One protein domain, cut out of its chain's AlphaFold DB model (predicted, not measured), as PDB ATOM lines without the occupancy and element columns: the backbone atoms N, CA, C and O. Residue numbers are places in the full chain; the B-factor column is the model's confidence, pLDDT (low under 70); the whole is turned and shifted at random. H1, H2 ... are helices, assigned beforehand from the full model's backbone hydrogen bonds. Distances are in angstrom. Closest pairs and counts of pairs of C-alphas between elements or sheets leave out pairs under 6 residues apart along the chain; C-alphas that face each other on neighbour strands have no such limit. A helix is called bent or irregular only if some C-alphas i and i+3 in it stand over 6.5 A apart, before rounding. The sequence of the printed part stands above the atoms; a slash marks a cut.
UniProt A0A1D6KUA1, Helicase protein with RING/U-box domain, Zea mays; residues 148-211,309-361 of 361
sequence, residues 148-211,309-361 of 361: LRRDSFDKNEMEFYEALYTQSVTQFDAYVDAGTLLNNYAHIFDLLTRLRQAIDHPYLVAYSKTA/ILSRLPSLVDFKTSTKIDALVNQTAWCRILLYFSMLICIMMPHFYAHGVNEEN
ATOM      1  N   LEU A 148     179.053 230.533 180.379       90.93
ATOM      2  CA  LEU A 148     178.889 229.172 179.872       90.93
ATOM      3  C   LEU A 148     180.272 228.614 179.555       90.93
ATOM      4  O   LEU A 148     180.907 229.047 178.596       90.93
ATOM      5  N   ARG A 149     180.724 227.654 180.359       89.10
ATOM      6  CA  ARG A 149     181.932 226.879 180.084       89.10
ATOM      7  C   ARG A 149     181.556 225.631 179.292       89.10
ATOM      8  O   ARG A 149     180.575 224.967 179.619       89.10
ATOM      9  N   ARG A 150     182.307 225.351 178.230       90.99
ATOM     10  CA  ARG A 150     182.198 224.115 177.453       90.99
ATOM     11  C   ARG A 150     183.447 223.298 177.729       90.99
ATOM     12  O   ARG A 150     184.542 223.809 177.519       90.99
ATOM     13  N   ASP A 151     183.260 222.068 178.177       89.25
ATOM     14  CA  ASP A 151     184.331 221.107 178.410       89.25
ATOM     15  C   ASP A 151     184.120 219.909 177.476       89.25
ATOM     16  O   ASP A 151     182.981 219.539 177.176       89.25
ATOM     17  N   SER A 152     185.214 219.341 176.980       90.64
ATOM     18  CA  SER A 152     185.229 218.115 176.180       90.64
ATOM     19  C   SER A 152     185.587 216.932 177.067       90.64
ATOM     20  O   SER A 152     186.491 217.063 177.885       90.64
ATOM     21  N   PHE A 153     184.927 215.790 176.879       90.95
ATOM     22  CA  PHE A 153     185.251 214.562 177.604       90.95
ATOM     23  C   PHE A 153     186.707 214.134 177.398       90.95
ATOM     24  O   PHE A 153     187.257 214.297 176.305       90.95
ATOM     25  N   ASP A 154     187.295 213.525 178.430       90.47
ATOM     26  CA  ASP A 154     188.491 212.703 178.255       90.47
ATOM     27  C   ASP A 154     188.186 211.515 177.327       90.47
ATOM     28  O   ASP A 154     187.038 211.086 177.181       90.47
ATOM     29  N   LYS A 155     189.229 210.937 176.725       91.72
ATOM     30  CA  LYS A 155     189.118 209.781 175.833       91.72
ATOM     31  C   LYS A 155     188.318 208.633 176.462       91.72
ATOM     32  O   LYS A 155     187.423 208.101 175.815       91.72
ATOM     33  N   ASN A 156     188.585 208.294 177.727       89.89
ATOM     34  CA  ASN A 156     187.896 207.183 178.396       89.89
ATOM     35  C   ASN A 156     186.408 207.482 178.639       89.89
ATOM     36  O   ASN A 156     185.558 206.598 178.535       89.89
ATOM     37  N   GLU A 157     186.089 208.731 178.986       91.49
ATOM     38  CA  GLU A 157     184.709 209.168 179.204       91.49
ATOM     39  C   GLU A 157     183.929 209.214 177.891       91.49
ATOM     40  O   GLU A 157     182.768 208.805 177.861       91.49
ATOM     41  N   MET A 158     184.571 209.661 176.809       93.41
ATOM     42  CA  MET A 158     183.983 209.681 175.474       93.41
ATOM     43  C   MET A 158     183.689 208.264 174.980       93.41
ATOM     44  O   MET A 158     182.565 207.999 174.566       93.41
ATOM     45  N   GLU A 159     184.649 207.342 175.093       93.70
ATOM     46  CA  GLU A 159     184.458 205.933 174.722       93.70
ATOM     47  C   GLU A 159     183.312 205.293 175.525       93.70
ATOM     48  O   GLU A 159     182.440 204.626 174.961       93.70
ATOM     49  N   PHE A 160     183.249 205.546 176.840       92.58
ATOM     50  CA  PHE A 160     182.148 205.076 177.684       92.58
ATOM     51  C   PHE A 160     180.795 205.671 177.263       92.58
ATOM     52  O   PHE A 160     179.796 204.951 177.166       92.58
ATOM     53  N   TYR A 161     180.749 206.983 177.018       94.71
ATOM     54  CA  TYR A 161     179.532 207.681 176.615       94.71
ATOM     55  C   TYR A 161     179.033 207.206 175.249       94.71
ATOM     56  O   TYR A 161     177.841 206.951 175.097       94.71
ATOM     57  N   GLU A 162     179.923 207.044 174.271       94.99
ATOM     58  CA  GLU A 162     179.594 206.597 172.917       94.99
ATOM     59  C   GLU A 162     179.063 205.158 172.903       94.99
ATOM     60  O   GLU A 162     178.048 204.875 172.254       94.99
ATOM     61  N   ALA A 163     179.661 204.263 173.695       94.17
ATOM     62  CA  ALA A 163     179.149 202.909 173.882       94.17
ATOM     63  C   ALA A 163     177.731 202.917 174.488       94.17
ATOM     64  O   ALA A 163     176.823 202.248 173.981       94.17
ATOM     65  N   LEU A 164     177.510 203.718 175.537       93.52
ATOM     66  CA  LEU A 164     176.200 203.854 176.178       93.52
ATOM     67  C   LEU A 164     175.162 204.502 175.249       93.52
ATOM     68  O   LEU A 164     173.995 204.102 175.248       93.52
ATOM     69  N   TYR A 165     175.572 205.492 174.458       95.60
ATOM     70  CA  TYR A 165     174.733 206.167 173.473       95.60
ATOM     71  C   TYR A 165     174.286 205.198 172.383       95.60
ATOM     72  O   TYR A 165     173.086 205.061 172.162       95.60
ATOM     73  N   THR A 166     175.216 204.449 171.792       95.91
ATOM     74  CA  THR A 166     174.925 203.440 170.762       95.91
ATOM     75  C   THR A 166     173.941 202.388 171.275       95.91
ATOM     76  O   THR A 166     172.946 202.075 170.615       95.91
ATOM     77  N   GLN A 167     174.148 201.897 172.502       93.15
ATOM     78  CA  GLN A 167     173.211 200.981 173.153       93.15
ATOM     79  C   GLN A 167     171.828 201.620 173.370       93.15
ATOM     80  O   GLN A 167     170.806 200.969 173.148       93.15
ATOM     81  N   SER A 168     171.785 202.880 173.810       93.25
ATOM     82  CA  SER A 168     170.537 203.601 174.088       93.25
ATOM     83  C   SER A 168     169.741 203.887 172.815       93.25
ATOM     84  O   SER A 168     168.522 203.737 172.824       93.25
ATOM     85  N   VAL A 169     170.417 204.252 171.721       94.76
ATOM     86  CA  VAL A 169     169.807 204.457 170.400       94.76
ATOM     87  C   VAL A 169     169.238 203.145 169.874       94.76
ATOM     88  O   VAL A 169     168.069 203.101 169.521       94.76
ATOM     89  N   THR A 170     169.991 202.045 169.964       94.63
ATOM     90  CA  THR A 170     169.504 200.717 169.544       94.63
ATOM     91  C   THR A 170     168.224 200.314 170.292       94.63
ATOM     92  O   THR A 170     167.286 199.778 169.705       94.63
ATOM     93  N   GLN A 171     168.155 200.584 171.601       91.81
ATOM     94  CA  GLN A 171     166.944 200.331 172.392       91.81
ATOM     95  C   GLN A 171     165.797 201.277 172.028       91.81
ATOM     96  O   GLN A 171     164.644 200.854 172.013       91.81
ATOM     97  N   PHE A 172     166.097 202.546 171.753       93.31
ATOM     98  CA  PHE A 172     165.111 203.525 171.310       93.31
ATOM     99  C   PHE A 172     164.487 203.118 169.970       93.31
ATOM    100  O   PHE A 172     163.261 203.061 169.878       93.31
ATOM    101  N   ASP A 173     165.310 202.766 168.983       94.05
ATOM    102  CA  ASP A 173     164.865 202.350 167.652       94.05
ATOM    103  C   ASP A 173     163.990 201.093 167.735       94.05
ATOM    104  O   ASP A 173     162.909 201.061 167.158       94.05
ATOM    105  N   ALA A 174     164.339 200.126 168.593       93.23
ATOM    106  CA  ALA A 174     163.488 198.963 168.848       93.23
ATOM    107  C   ALA A 174     162.076 199.333 169.362       93.23
ATOM    108  O   ALA A 174     161.096 198.668 169.018       93.23
ATOM    109  N   TYR A 175     161.933 200.392 170.171       92.12
ATOM    110  CA  TYR A 175     160.616 200.879 170.611       92.12
ATOM    111  C   TYR A 175     159.853 201.629 169.515       92.12
ATOM    112  O   TYR A 175     158.615 201.601 169.513       92.12
ATOM    113  N   VAL A 176     160.574 202.313 168.624       92.48
ATOM    114  CA  VAL A 176     160.003 202.988 167.454       92.48
ATOM    115  C   VAL A 176     159.472 201.953 166.468       92.48
ATOM    116  O   VAL A 176     158.298 202.026 166.109       92.48
ATOM    117  N   ASP A 177     160.275 200.944 166.132       93.20
ATOM    118  CA  ASP A 177     159.913 199.862 165.212       93.20
ATOM    119  C   ASP A 177     158.735 199.034 165.739       93.20
ATOM    120  O   ASP A 177     157.825 198.675 164.993       93.20
ATOM    121  N   ALA A 178     158.688 198.788 167.054       92.19
ATOM    122  CA  ALA A 178     157.552 198.132 167.699       92.19
ATOM    123  C   ALA A 178     156.295 199.024 167.805       92.19
ATOM    124  O   ALA A 178     155.246 198.546 168.237       92.19
ATOM    125  N   GLY A 179     156.383 200.326 167.500       90.13
ATOM    126  CA  GLY A 179     155.273 201.279 167.618       90.13
ATOM    127  C   GLY A 179     154.811 201.554 169.058       90.13
ATOM    128  O   GLY A 179     153.712 202.061 169.275       90.13
ATOM    129  N   THR A 180     155.625 201.230 170.068       90.64
ATOM    130  CA  THR A 180     155.245 201.302 171.497       90.64
ATOM    131  C   THR A 180     155.896 202.463 172.255       90.64
ATOM    132  O   THR A 180     155.806 202.533 173.483       90.64
ATOM    133  N   LEU A 181     156.515 203.410 171.541       83.64
ATOM    134  CA  LEU A 181     157.288 204.520 172.110       83.64
ATOM    135  C   LEU A 181     156.549 205.285 173.227       83.64
ATOM    136  O   LEU A 181     157.095 205.480 174.313       83.64
ATOM    137  N   LEU A 182     155.296 205.690 172.988       84.88
ATOM    138  CA  LEU A 182     154.511 206.477 173.952       84.88
ATOM    139  C   LEU A 182     154.095 205.675 175.187       84.88
ATOM    140  O   LEU A 182     153.976 206.250 176.266       84.88
ATOM    141  N   ASN A 183     153.914 204.362 175.051       85.40
ATOM    142  CA  ASN A 183     153.580 203.487 176.176       85.40
ATOM    143  C   ASN A 183     154.811 203.223 177.055       85.40
ATOM    144  O   ASN A 183     154.681 203.024 178.260       85.40
ATOM    145  N   ASN A 184     156.009 203.302 176.468       85.02
ATOM    146  CA  ASN A 184     157.288 203.026 177.117       85.02
ATOM    147  C   ASN A 184     158.059 204.290 177.535       85.02
ATOM    148  O   ASN A 184     159.272 204.236 177.740       85.02
ATOM    149  N   TYR A 185     157.378 205.425 177.734       88.92
ATOM    150  CA  TYR A 185     158.012 206.696 178.117       88.92
ATOM    151  C   TYR A 185     158.934 206.576 179.344       88.92
ATOM    152  O   TYR A 185     159.960 207.248 179.414       88.92
ATOM    153  N   ALA A 186     158.598 205.705 180.304       87.94
ATOM    154  CA  ALA A 186     159.414 205.460 181.491       87.94
ATOM    155  C   ALA A 186     160.789 204.862 181.141       87.94
ATOM    156  O   ALA A 186     161.795 205.300 181.694       87.94
ATOM    157  N   HIS A 187     160.842 203.923 180.190       88.27
ATOM    158  CA  HIS A 187     162.095 203.347 179.695       88.27
ATOM    159  C   HIS A 187     162.918 204.384 178.929       88.27
ATOM    160  O   HIS A 187     164.122 204.487 179.144       88.27
ATOM    161  N   ILE A 188     162.270 205.226 178.118       89.59
ATOM    162  CA  ILE A 188     162.957 206.317 177.409       89.59
ATOM    163  C   ILE A 188     163.576 207.316 178.396       89.59
ATOM    164  O   ILE A 188     164.721 207.736 178.228       89.59
ATOM    165  N   PHE A 189     162.855 207.678 179.461       90.25
ATOM    166  CA  PHE A 189     163.415 208.539 180.500       90.25
ATOM    167  C   PHE A 189     164.551 207.870 181.280       90.25
ATOM    168  O   PHE A 189     165.491 208.576 181.640       90.25
ATOM    169  N   ASP A 190     164.516 206.554 181.516       89.08
ATOM    170  CA  ASP A 190     165.649 205.822 182.112       89.08
ATOM    171  C   ASP A 190     166.899 205.905 181.222       89.08
ATOM    172  O   ASP A 190     167.965 206.282 181.708       89.08
ATOM    173  N   LEU A 191     166.760 205.674 179.911       90.80
ATOM    174  CA  LEU A 191     167.856 205.813 178.940       90.80
ATOM    175  C   LEU A 191     168.464 207.220 178.962       90.80
ATOM    176  O   LEU A 191     169.669 207.386 179.157       90.80
ATOM    177  N   LEU A 192     167.623 208.253 178.863       92.24
ATOM    178  CA  LEU A 192     168.070 209.647 178.949       92.24
ATOM    179  C   LEU A 192     168.717 209.974 180.301       92.24
ATOM    180  O   LEU A 192     169.633 210.794 180.367       92.24
ATOM    181  N   THR A 193     168.250 209.356 181.384       90.14
ATOM    182  CA  THR A 193     168.796 209.570 182.728       90.14
ATOM    183  C   THR A 193     170.190 208.967 182.843       90.14
ATOM    184  O   THR A 193     171.078 209.634 183.369       90.14
ATOM    185  N   ARG A 194     170.421 207.774 182.282       89.45
ATOM    186  CA  ARG A 194     171.750 207.144 182.220       89.45
ATOM    187  C   ARG A 194     172.726 207.958 181.383       89.45
ATOM    188  O   ARG A 194     173.845 208.184 181.828       89.45
ATOM    189  N   LEU A 195     172.296 208.476 180.230       92.63
ATOM    190  CA  LEU A 195     173.136 209.365 179.421       92.63
ATOM    191  C   LEU A 195     173.511 210.636 180.191       92.63
ATOM    192  O   LEU A 195     174.670 211.030 180.190       92.63
ATOM    193  N   ARG A 196     172.567 211.255 180.910       92.36
ATOM    194  CA  ARG A 196     172.858 212.434 181.748       92.36
ATOM    195  C   ARG A 196     173.818 212.116 182.893       92.36
ATOM    196  O   ARG A 196     174.712 212.906 183.160       92.36
ATOM    197  N   GLN A 197     173.649 210.963 183.536       89.99
ATOM    198  CA  GLN A 197     174.549 210.489 184.587       89.99
ATOM    199  C   GLN A 197     175.963 210.231 184.058       89.99
ATOM    200  O   GLN A 197     176.920 210.589 184.734       89.99
ATOM    201  N   ALA A 198     176.102 209.663 182.856       91.18
ATOM    202  CA  ALA A 198     177.401 209.414 182.234       91.18
ATOM    203  C   ALA A 198     178.184 210.711 181.963       91.18
ATOM    204  O   ALA A 198     179.387 210.732 182.178       91.18
ATOM    205  N   ILE A 199     177.493 211.791 181.567       91.04
ATOM    206  CA  ILE A 199     178.090 213.127 181.365       91.04
ATOM    207  C   ILE A 199     178.601 213.724 182.685       91.04
ATOM    208  O   ILE A 199     179.550 214.503 182.697       91.04
ATOM    209  N   ASP A 200     177.942 213.406 183.797       89.10
ATOM    210  CA  ASP A 200     178.347 213.883 185.115       89.10
ATOM    211  C   ASP A 200     179.527 213.074 185.670       89.10
ATOM    212  O   ASP A 200     180.533 213.654 186.082       89.10
ATOM    213  N   HIS A 201     179.386 211.746 185.708       88.62
ATOM    214  CA  HIS A 201     180.438 210.818 186.113       88.62
ATOM    215  C   HIS A 201     180.094 209.368 185.703       88.62
ATOM    216  O   HIS A 201     179.037 208.866 186.110       88.62
ATOM    217  N   PRO A 202     180.988 208.614 185.030       87.87
ATOM    218  CA  PRO A 202     180.719 207.232 184.594       87.87
ATOM    219  C   PRO A 202     180.266 206.286 185.721       87.87
ATOM    220  O   PRO A 202     179.378 205.449 185.545       87.87
ATOM    221  N   TYR A 203     180.822 206.466 186.924       85.44
ATOM    222  CA  TYR A 203     180.466 205.683 188.118       85.44
ATOM    223  C   TYR A 203     178.987 205.766 188.514       85.44
ATOM    224  O   TYR A 203     178.470 204.807 189.088       85.44
ATOM    225  N   LEU A 204     178.282 206.852 188.179       84.84
ATOM    226  CA  LEU A 204     176.843 206.959 188.435       84.84
ATOM    227  C   LEU A 204     176.042 205.910 187.657       84.84
ATOM    228  O   LEU A 204     175.012 205.452 188.147       84.84
ATOM    229  N   VAL A 205     176.528 205.513 186.476       84.58
ATOM    230  CA  VAL A 205     175.908 204.489 185.630       84.58
ATOM    231  C   VAL A 205     176.450 203.106 185.983       84.58
ATOM    232  O   VAL A 205     175.662 202.206 186.291       84.58
ATOM    233  N   ALA A 206     177.778 202.954 185.997       82.04
ATOM    234  CA  ALA A 206     178.457 201.674 186.216       82.04
ATOM    235  C   ALA A 206     178.120 201.052 187.580       82.04
ATOM    236  O   ALA A 206     177.817 199.867 187.668       82.04
ATOM    237  N   TYR A 207     178.080 201.871 188.635       75.22
ATOM    238  CA  TYR A 207     177.752 201.427 189.991       75.22
ATOM    239  C   TYR A 207     176.309 201.747 190.383       75.22
ATOM    240  O   TYR A 207     175.968 201.710 191.569       75.22
ATOM    241  N   SER A 208     175.431 202.051 189.422       73.00
ATOM    242  CA  SER A 208     173.996 202.169 189.694       73.00
ATOM    243  C   SER A 208     173.451 200.844 190.244       73.00
ATOM    244  O   SER A 208     173.895 199.760 189.874       73.00
ATOM    245  N   LYS A 209     172.457 200.893 191.144       61.36
ATOM    246  CA  LYS A 209     171.831 199.676 191.713       61.36
ATOM    247  C   LYS A 209     171.294 198.718 190.641       61.36
ATOM    248  O   LYS A 209     171.209 197.524 190.891       61.36
ATOM    249  N   THR A 210     170.951 199.240 189.468       56.73
ATOM    250  CA  THR A 210     170.375 198.472 188.362       56.73
ATOM    251  C   THR A 210     171.434 197.728 187.539       56.73
ATOM    252  O   THR A 210     171.081 196.795 186.829       56.73
ATOM    253  N   ALA A 211     172.718 198.095 187.629       50.77
ATOM    254  CA  ALA A 211     173.799 197.415 186.905       50.77
ATOM    255  C   ALA A 211     174.194 196.057 187.531       50.77
ATOM    256  O   ALA A 211     174.776 195.217 186.858       50.77
ATOM    257  N   ILE A 309     177.983 205.176 196.469       62.80
ATOM    258  CA  ILE A 309     178.805 204.667 195.351       62.80
ATOM    259  C   ILE A 309     180.223 204.322 195.815       62.80
ATOM    260  O   ILE A 309     180.794 203.343 195.351       62.80
ATOM    261  N   LEU A 310     180.741 205.069 196.793       61.44
ATOM    262  CA  LEU A 310     182.063 204.861 197.383       61.44
ATOM    263  C   LEU A 310     182.239 203.472 198.000       61.44
ATOM    264  O   LEU A 310     183.308 202.896 197.874       61.44
ATOM    265  N   SER A 311     181.190 202.888 198.585       59.24
ATOM    266  CA  SER A 311     181.282 201.544 199.172       59.24
ATOM    267  C   SER A 311     181.271 200.423 198.126       59.24
ATOM    268  O   SER A 311     181.297 199.255 198.490       59.24
ATOM    269  N   ARG A 312     181.131 200.753 196.836       65.26
ATOM    270  CA  ARG A 312     181.140 199.794 195.716       65.26
ATOM    271  C   ARG A 312     182.437 199.859 194.916       65.26
ATOM    272  O   ARG A 312     182.604 199.078 193.985       65.26
ATOM    273  N   LEU A 313     183.306 200.814 195.240       65.06
ATOM    274  CA  LEU A 313     184.602 200.971 194.604       65.06
ATOM    275  C   LEU A 313     185.588 199.957 195.208       65.06
ATOM    276  O   LEU A 313     185.679 199.885 196.432       65.06
ATOM    277  N   PRO A 314     186.321 199.185 194.382       59.46
ATOM    278  CA  PRO A 314     187.268 198.174 194.865       59.46
ATOM    279  C   PRO A 314     188.410 198.753 195.712       59.46
ATOM    280  O   PRO A 314     188.886 198.104 196.638       59.46
ATOM    281  N   SER A 315     188.844 199.976 195.406       59.83
ATOM    282  CA  SER A 315     189.827 200.732 196.177       59.83
ATOM    283  C   SER A 315     189.588 202.236 195.966       59.83
ATOM    284  O   SER A 315     189.141 202.658 194.898       59.83
ATOM    285  N   LEU A 316     189.871 203.063 196.979       65.34
ATOM    286  CA  LEU A 316     189.849 204.532 196.849       65.34
ATOM    287  C   LEU A 316     191.046 205.067 196.047       65.34
ATOM    288  O   LEU A 316     191.004 206.198 195.577       65.34
ATOM    289  N   VAL A 317     192.097 204.258 195.892       62.35
ATOM    290  CA  VAL A 317     193.324 204.626 195.171       62.35
ATOM    291  C   VAL A 317     193.081 204.643 193.658       62.35
ATOM    292  O   VAL A 317     193.635 205.484 192.961       62.35
ATOM    293  N   ASP A 318     192.172 203.797 193.165       65.41
ATOM    294  CA  ASP A 318     191.777 203.730 191.749       65.41
ATOM    295  C   ASP A 318     190.604 204.666 191.407       65.41
ATOM    296  O   ASP A 318     189.918 204.502 190.388       65.41
ATOM    297  N   PHE A 319     190.309 205.639 192.272       71.49
ATOM    298  CA  PHE A 319     189.254 206.602 192.005       71.49
ATOM    299  C   PHE A 319     189.623 207.461 190.788       71.49
ATOM    300  O   PHE A 319     190.543 208.274 190.830       71.49
ATOM    301  N   LYS A 320     188.872 207.297 189.697       76.90
ATOM    302  CA  LYS A 320     188.939 208.178 188.536       76.90
ATOM    303  C   LYS A 320     187.945 209.311 188.727       76.90
ATOM    304  O   LYS A 320     186.773 209.046 188.982       76.90
ATOM    305  N   THR A 321     188.437 210.535 188.598       82.25
ATOM    306  CA  THR A 321     187.636 211.758 188.504       82.25
ATOM    307  C   THR A 321     186.932 211.852 187.140       82.25
ATOM    308  O   THR A 321     187.223 211.069 186.231       82.25
ATOM    309  N   SER A 322     185.998 212.795 187.005       86.42
ATOM    310  CA  SER A 322     185.371 213.138 185.724       86.42
ATOM    311  C   SER A 322     185.794 214.517 185.251       86.42
ATOM    312  O   SER A 322     186.053 215.404 186.069       86.42
ATOM    313  N   THR A 323     185.737 214.753 183.934       88.65
ATOM    314  CA  THR A 323     186.053 216.067 183.340       88.65
ATOM    315  C   THR A 323     185.281 217.193 184.032       88.65
ATOM    316  O   THR A 323     185.796 218.290 184.244       88.65
ATOM    317  N   LYS A 324     184.029 216.928 184.423       86.72
ATOM    318  CA  LYS A 324     183.170 217.909 185.090       86.72
ATOM    319  C   LYS A 324     183.596 218.200 186.529       86.72
ATOM    320  O   LYS A 324     183.497 219.351 186.959       86.72
ATOM    321  N   ILE A 325     184.033 217.184 187.276       84.68
ATOM    322  CA  ILE A 325     184.556 217.371 188.635       84.68
ATOM    323  C   ILE A 325     185.874 218.142 188.564       84.68
ATOM    324  O   ILE A 325     186.008 219.148 189.257       84.68
ATOM    325  N   ASP A 326     186.777 217.772 187.659       85.01
ATOM    326  CA  ASP A 326     188.054 218.467 187.468       85.01
ATOM    327  C   ASP A 326     187.862 219.915 187.030       85.01
ATOM    328  O   ASP A 326     188.501 220.834 187.547       85.01
ATOM    329  N   ALA A 327     186.934 220.155 186.102       84.98
ATOM    330  CA  ALA A 327     186.572 221.496 185.670       84.98
ATOM    331  C   ALA A 327     186.115 222.369 186.845       84.98
ATOM    332  O   ALA A 327     186.473 223.549 186.900       84.98
ATOM    333  N   LEU A 328     185.350 221.795 187.774       83.16
ATOM    334  CA  LEU A 328     184.825 222.499 188.935       83.16
ATOM    335  C   LEU A 328     185.883 222.717 190.022       83.16
ATOM    336  O   LEU A 328     185.943 223.805 190.591       83.16
ATOM    337  N   VAL A 329     186.726 221.720 190.293       77.64
ATOM    338  CA  VAL A 329     187.829 221.826 191.264       77.64
ATOM    339  C   VAL A 329     188.812 222.913 190.831       77.64
ATOM    340  O   VAL A 329     189.197 223.753 191.640       77.64
ATOM    341  N   ASN A 330     189.111 222.995 189.532       75.12
ATOM    342  CA  ASN A 330     189.965 224.038 188.959       75.12
ATOM    343  C   ASN A 330     189.369 225.458 189.033       75.12
ATOM    344  O   ASN A 330     190.085 226.427 188.798       75.12
ATOM    345  N   GLN A 331     188.072 225.611 189.326       70.49
ATOM    346  CA  GLN A 331     187.413 226.920 189.379       70.49
ATOM    347  C   GLN A 331     187.467 227.620 190.743       70.49
ATOM    348  O   GLN A 331     186.959 228.735 190.801       70.49
ATOM    349  N   THR A 332     188.067 226.999 191.775       54.19
ATOM    350  CA  THR A 332     188.600 227.522 193.071       54.19
ATOM    351  C   THR A 332     187.901 228.673 193.826       54.19
ATOM    352  O   THR A 332     188.355 229.064 194.897       54.19
ATOM    353  N   ALA A 333     186.757 229.182 193.385       54.50
ATOM    354  CA  ALA A 333     185.961 230.177 194.081       54.50
ATOM    355  C   ALA A 333     184.717 229.491 194.641       54.50
ATOM    356  O   ALA A 333     183.848 229.080 193.872       54.50
ATOM    357  N   TRP A 334     184.659 229.375 195.970       49.15
ATOM    358  CA  TRP A 334     183.538 228.936 196.809       49.15
ATOM    359  C   TRP A 334     182.159 229.230 196.200       49.15
ATOM    360  O   TRP A 334     181.511 230.239 196.485       49.15
ATOM    361  N   CYS A 335     181.684 228.341 195.333       52.38
ATOM    362  CA  CYS A 335     180.390 228.462 194.685       52.38
ATOM    363  C   CYS A 335     179.463 227.409 195.270       52.38
ATOM    364  O   CYS A 335     179.822 226.243 195.381       52.38
ATOM    365  N   ARG A 336     178.227 227.799 195.602       59.64
ATOM    366  CA  ARG A 336     177.159 226.833 195.895       59.64
ATOM    367  C   ARG A 336     176.975 225.944 194.668       59.64
ATOM    368  O   ARG A 336     176.416 226.377 193.661       59.64
ATOM    369  N   ILE A 337     177.448 224.710 194.775       62.66
ATOM    370  CA  ILE A 337     177.362 223.709 193.720       62.66
ATOM    371  C   ILE A 337     175.902 223.258 193.619       62.66
ATOM    372  O   ILE A 337     175.353 222.646 194.534       62.66
ATOM    373  N   LEU A 338     175.247 223.590 192.505       61.22
ATOM    374  CA  LEU A 338     173.901 223.116 192.197       61.22
ATOM    375  C   LEU A 338     174.006 221.903 191.280       61.22
ATOM    376  O   LEU A 338     174.191 222.040 190.072       61.22
ATOM    377  N   LEU A 339     173.867 220.715 191.863       62.12
ATOM    378  CA  LEU A 339     173.812 219.461 191.122       62.12
ATOM    379  C   LEU A 339     172.454 218.805 191.306       62.12
ATOM    380  O   LEU A 339     171.918 218.738 192.410       62.12
ATOM    381  N   TYR A 340     171.900 218.319 190.198       61.53
ATOM    382  CA  TYR A 340     170.601 217.650 190.193       61.53
ATOM    383  C   TYR A 340     170.674 216.222 190.741       61.53
ATOM    384  O   TYR A 340     169.681 215.720 191.267       61.53
ATOM    385  N   PHE A 341     171.839 215.574 190.659       60.32
ATOM    386  CA  PHE A 341     172.049 214.232 191.192       60.32
ATOM    387  C   PHE A 341     172.735 214.307 192.553       60.32
ATOM    388  O   PHE A 341     173.930 214.577 192.644       60.32
ATOM    389  N   SER A 342     171.994 214.003 193.620       61.60
ATOM    390  CA  SER A 342     172.550 213.929 194.979       61.60
ATOM    391  C   SER A 342     173.697 212.919 195.093       61.60
ATOM    392  O   SER A 342     174.626 213.133 195.861       61.60
ATOM    393  N   MET A 343     173.675 211.849 194.288       60.44
ATOM    394  CA  MET A 343     174.760 210.863 194.243       60.44
ATOM    395  C   MET A 343     176.075 211.449 193.715       60.44
ATOM    396  O   MET A 343     177.131 210.997 194.145       60.44
ATOM    397  N   LEU A 344     176.033 212.465 192.843       65.76
ATOM    398  CA  LEU A 344     177.247 213.124 192.361       65.76
ATOM    399  C   LEU A 344     177.927 213.907 193.489       65.76
ATOM    400  O   LEU A 344     179.143 213.870 193.600       65.76
ATOM    401  N   ILE A 345     177.150 214.511 194.397       69.29
ATOM    402  CA  ILE A 345     177.695 215.171 195.594       69.29
ATOM    403  C   ILE A 345     178.504 214.167 196.428       69.29
ATOM    404  O   ILE A 345     179.623 214.473 196.826       69.29
ATOM    405  N   CYS A 346     177.996 212.944 196.627       61.45
ATOM    406  CA  CYS A 346     178.732 211.899 197.349       61.45
ATOM    407  C   CYS A 346     180.045 211.492 196.664       61.45
ATOM    408  O   CYS A 346     180.984 211.124 197.358       61.45
ATOM    409  N   ILE A 347     180.114 211.538 195.330       66.96
ATOM    410  CA  ILE A 347     181.343 211.262 194.567       66.96
ATOM    411  C   ILE A 347     182.339 212.422 194.708       66.96
ATOM    412  O   ILE A 347     183.541 212.202 194.794       66.96
ATOM    413  N   MET A 348     181.845 213.658 194.761       68.32
ATOM    414  CA  MET A 348     182.681 214.857 194.795       68.32
ATOM    415  C   MET A 348     183.282 215.158 196.164       68.32
ATOM    416  O   MET A 348     184.374 215.712 196.219       68.32
ATOM    417  N   MET A 349     182.589 214.836 197.263       67.03
ATOM    418  CA  MET A 349     183.068 215.189 198.608       67.03
ATOM    419  C   MET A 349     184.468 214.636 198.928       67.03
ATOM    420  O   MET A 349     185.295 215.427 199.375       67.03
ATOM    421  N   PRO A 350     184.797 213.358 198.646       64.24
ATOM    422  CA  PRO A 350     186.161 212.860 198.824       64.24
ATOM    423  C   PRO A 350     187.191 213.606 197.974       64.24
ATOM    424  O   PRO A 350     188.301 213.835 198.435       64.24
ATOM    425  N   HIS A 351     186.823 214.019 196.758       63.69
ATOM    426  CA  HIS A 351     187.720 214.730 195.847       63.69
ATOM    427  C   HIS A 351     188.028 216.149 196.347       63.69
ATOM    428  O   HIS A 351     189.183 216.563 196.373       63.69
ATOM    429  N   PHE A 352     187.017 216.883 196.822       64.62
ATOM    430  CA  PHE A 352     187.230 218.191 197.452       64.62
ATOM    431  C   PHE A 352     188.074 218.096 198.726       64.62
ATOM    432  O   PHE A 352     188.929 218.949 198.952       64.62
ATOM    433  N   TYR A 353     187.866 217.041 199.519       59.80
ATOM    434  CA  TYR A 353     188.632 216.799 200.741       59.80
ATOM    435  C   TYR A 353     190.094 216.428 200.438       59.80
ATOM    436  O   TYR A 353     191.007 216.946 201.073       59.80
ATOM    437  N   ALA A 354     190.338 215.585 199.427       59.01
ATOM    438  CA  ALA A 354     191.681 215.170 199.013       59.01
ATOM    439  C   ALA A 354     192.511 216.315 198.406       59.01
ATOM    440  O   ALA A 354     193.726 216.348 198.582       59.01
ATOM    441  N   HIS A 355     191.868 217.269 197.728       57.28
ATOM    442  CA  HIS A 355     192.535 218.432 197.131       57.28
ATOM    443  C   HIS A 355     192.710 219.624 198.089       57.28
ATOM    444  O   HIS A 355     193.096 220.704 197.645       57.28
ATOM    445  N   GLY A 356     192.474 219.444 199.395       46.60
ATOM    446  CA  GLY A 356     192.813 220.451 200.405       46.60
ATOM    447  C   GLY A 356     191.995 221.738 200.307       46.60
ATOM    448  O   GLY A 356     192.502 222.810 200.634       46.60
ATOM    449  N   VAL A 357     190.731 221.657 199.871       49.36
ATOM    450  CA  VAL A 357     189.790 222.779 200.004       49.36
ATOM    451  C   VAL A 357     189.381 222.871 201.476       49.36
ATOM    452  O   VAL A 357     188.322 222.395 201.876       49.36
ATOM    453  N   ASN A 358     190.283 223.408 202.298       36.12
ATOM    454  CA  ASN A 358     190.054 223.647 203.717       36.12
ATOM    455  C   ASN A 358     188.914 224.657 203.885       36.12
ATOM    456  O   ASN A 358     188.916 225.706 203.240       36.12
ATOM    457  N   GLU A 359     187.958 224.333 204.757       34.02
ATOM    458  CA  GLU A 359     186.975 225.259 205.326       34.02
ATOM    459  C   GLU A 359     187.694 226.395 206.074       34.02
ATOM    460  O   GLU A 359     187.842 226.358 207.289       34.02
ATOM    461  N   GLU A 360     188.157 227.413 205.353       27.71
ATOM    462  CA  GLU A 360     188.532 228.700 205.939       27.71
ATOM    463  C   GLU A 360     187.687 229.818 205.298       27.71
ATOM    464  O   GLU A 360     187.954 230.256 204.176       27.71
ATOM    465  N   ASN A 361     186.696 230.268 206.090       28.16
ATOM    466  CA  ASN A 361     185.719 231.373 205.949       28.16
ATOM    467  C   ASN A 361     184.323 231.084 205.376       28.16
ATOM    468  O   ASN A 361     184.160 230.951 204.142       28.16
TER     469      ASN A 361
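This is residues 148 to 211 and 309 to 361 of the 361 residues of the protein "Helicase protein with RING/U-box domain" of Zea mays (UniProt A0A1D6KUA1). A long helical hairpin, H1 and H2, makes one end of an elongated domain; H3, H4, H5 and H6 cluster loosely at its open end. The printed part has 117 residues with six named helices, H1 to H6, and no named strand: all helix. It is loose, with a radius of gyration of the C-alphas of 16.8 A, spanning 58 by 35 by 25 A.

H1, residues 155 to 177, runs 32.6 A from C-alpha 155 at (189.118, 209.781, 175.833). H2 is residues 185 to 200, 22.7 A; H3 203 to 206; H4 309 to 312; H5 323 to 329. H6, residues 342 to 354, 19.6 A, ends at (191.681, 215.170, 199.013) and is only just irregular: C-alphas 347 and 350 are 6.6 A apart.

H2, the hub, touches H1 opposite ways at a shallow tilt of 9 degrees; their closest C-alphas, Ser 168 and Leu 191, are 6.0 A apart. H6 touches H4 with residues 343 to 347 alone, closest C-alphas Leu 310 and Ile 347, 7.0 A. Every O i to N i+4 pair is within hydrogen-bond range in H1, H2 and H5, 7 of 9 in H6.

Residues 212 to 308 are not printed; C-alphas 211 and 309 are 12.2 A apart. The link H5 to H6 is long. Residues 209 to 211, 309 to 318 and 332 to 361 have pLDDT under 70.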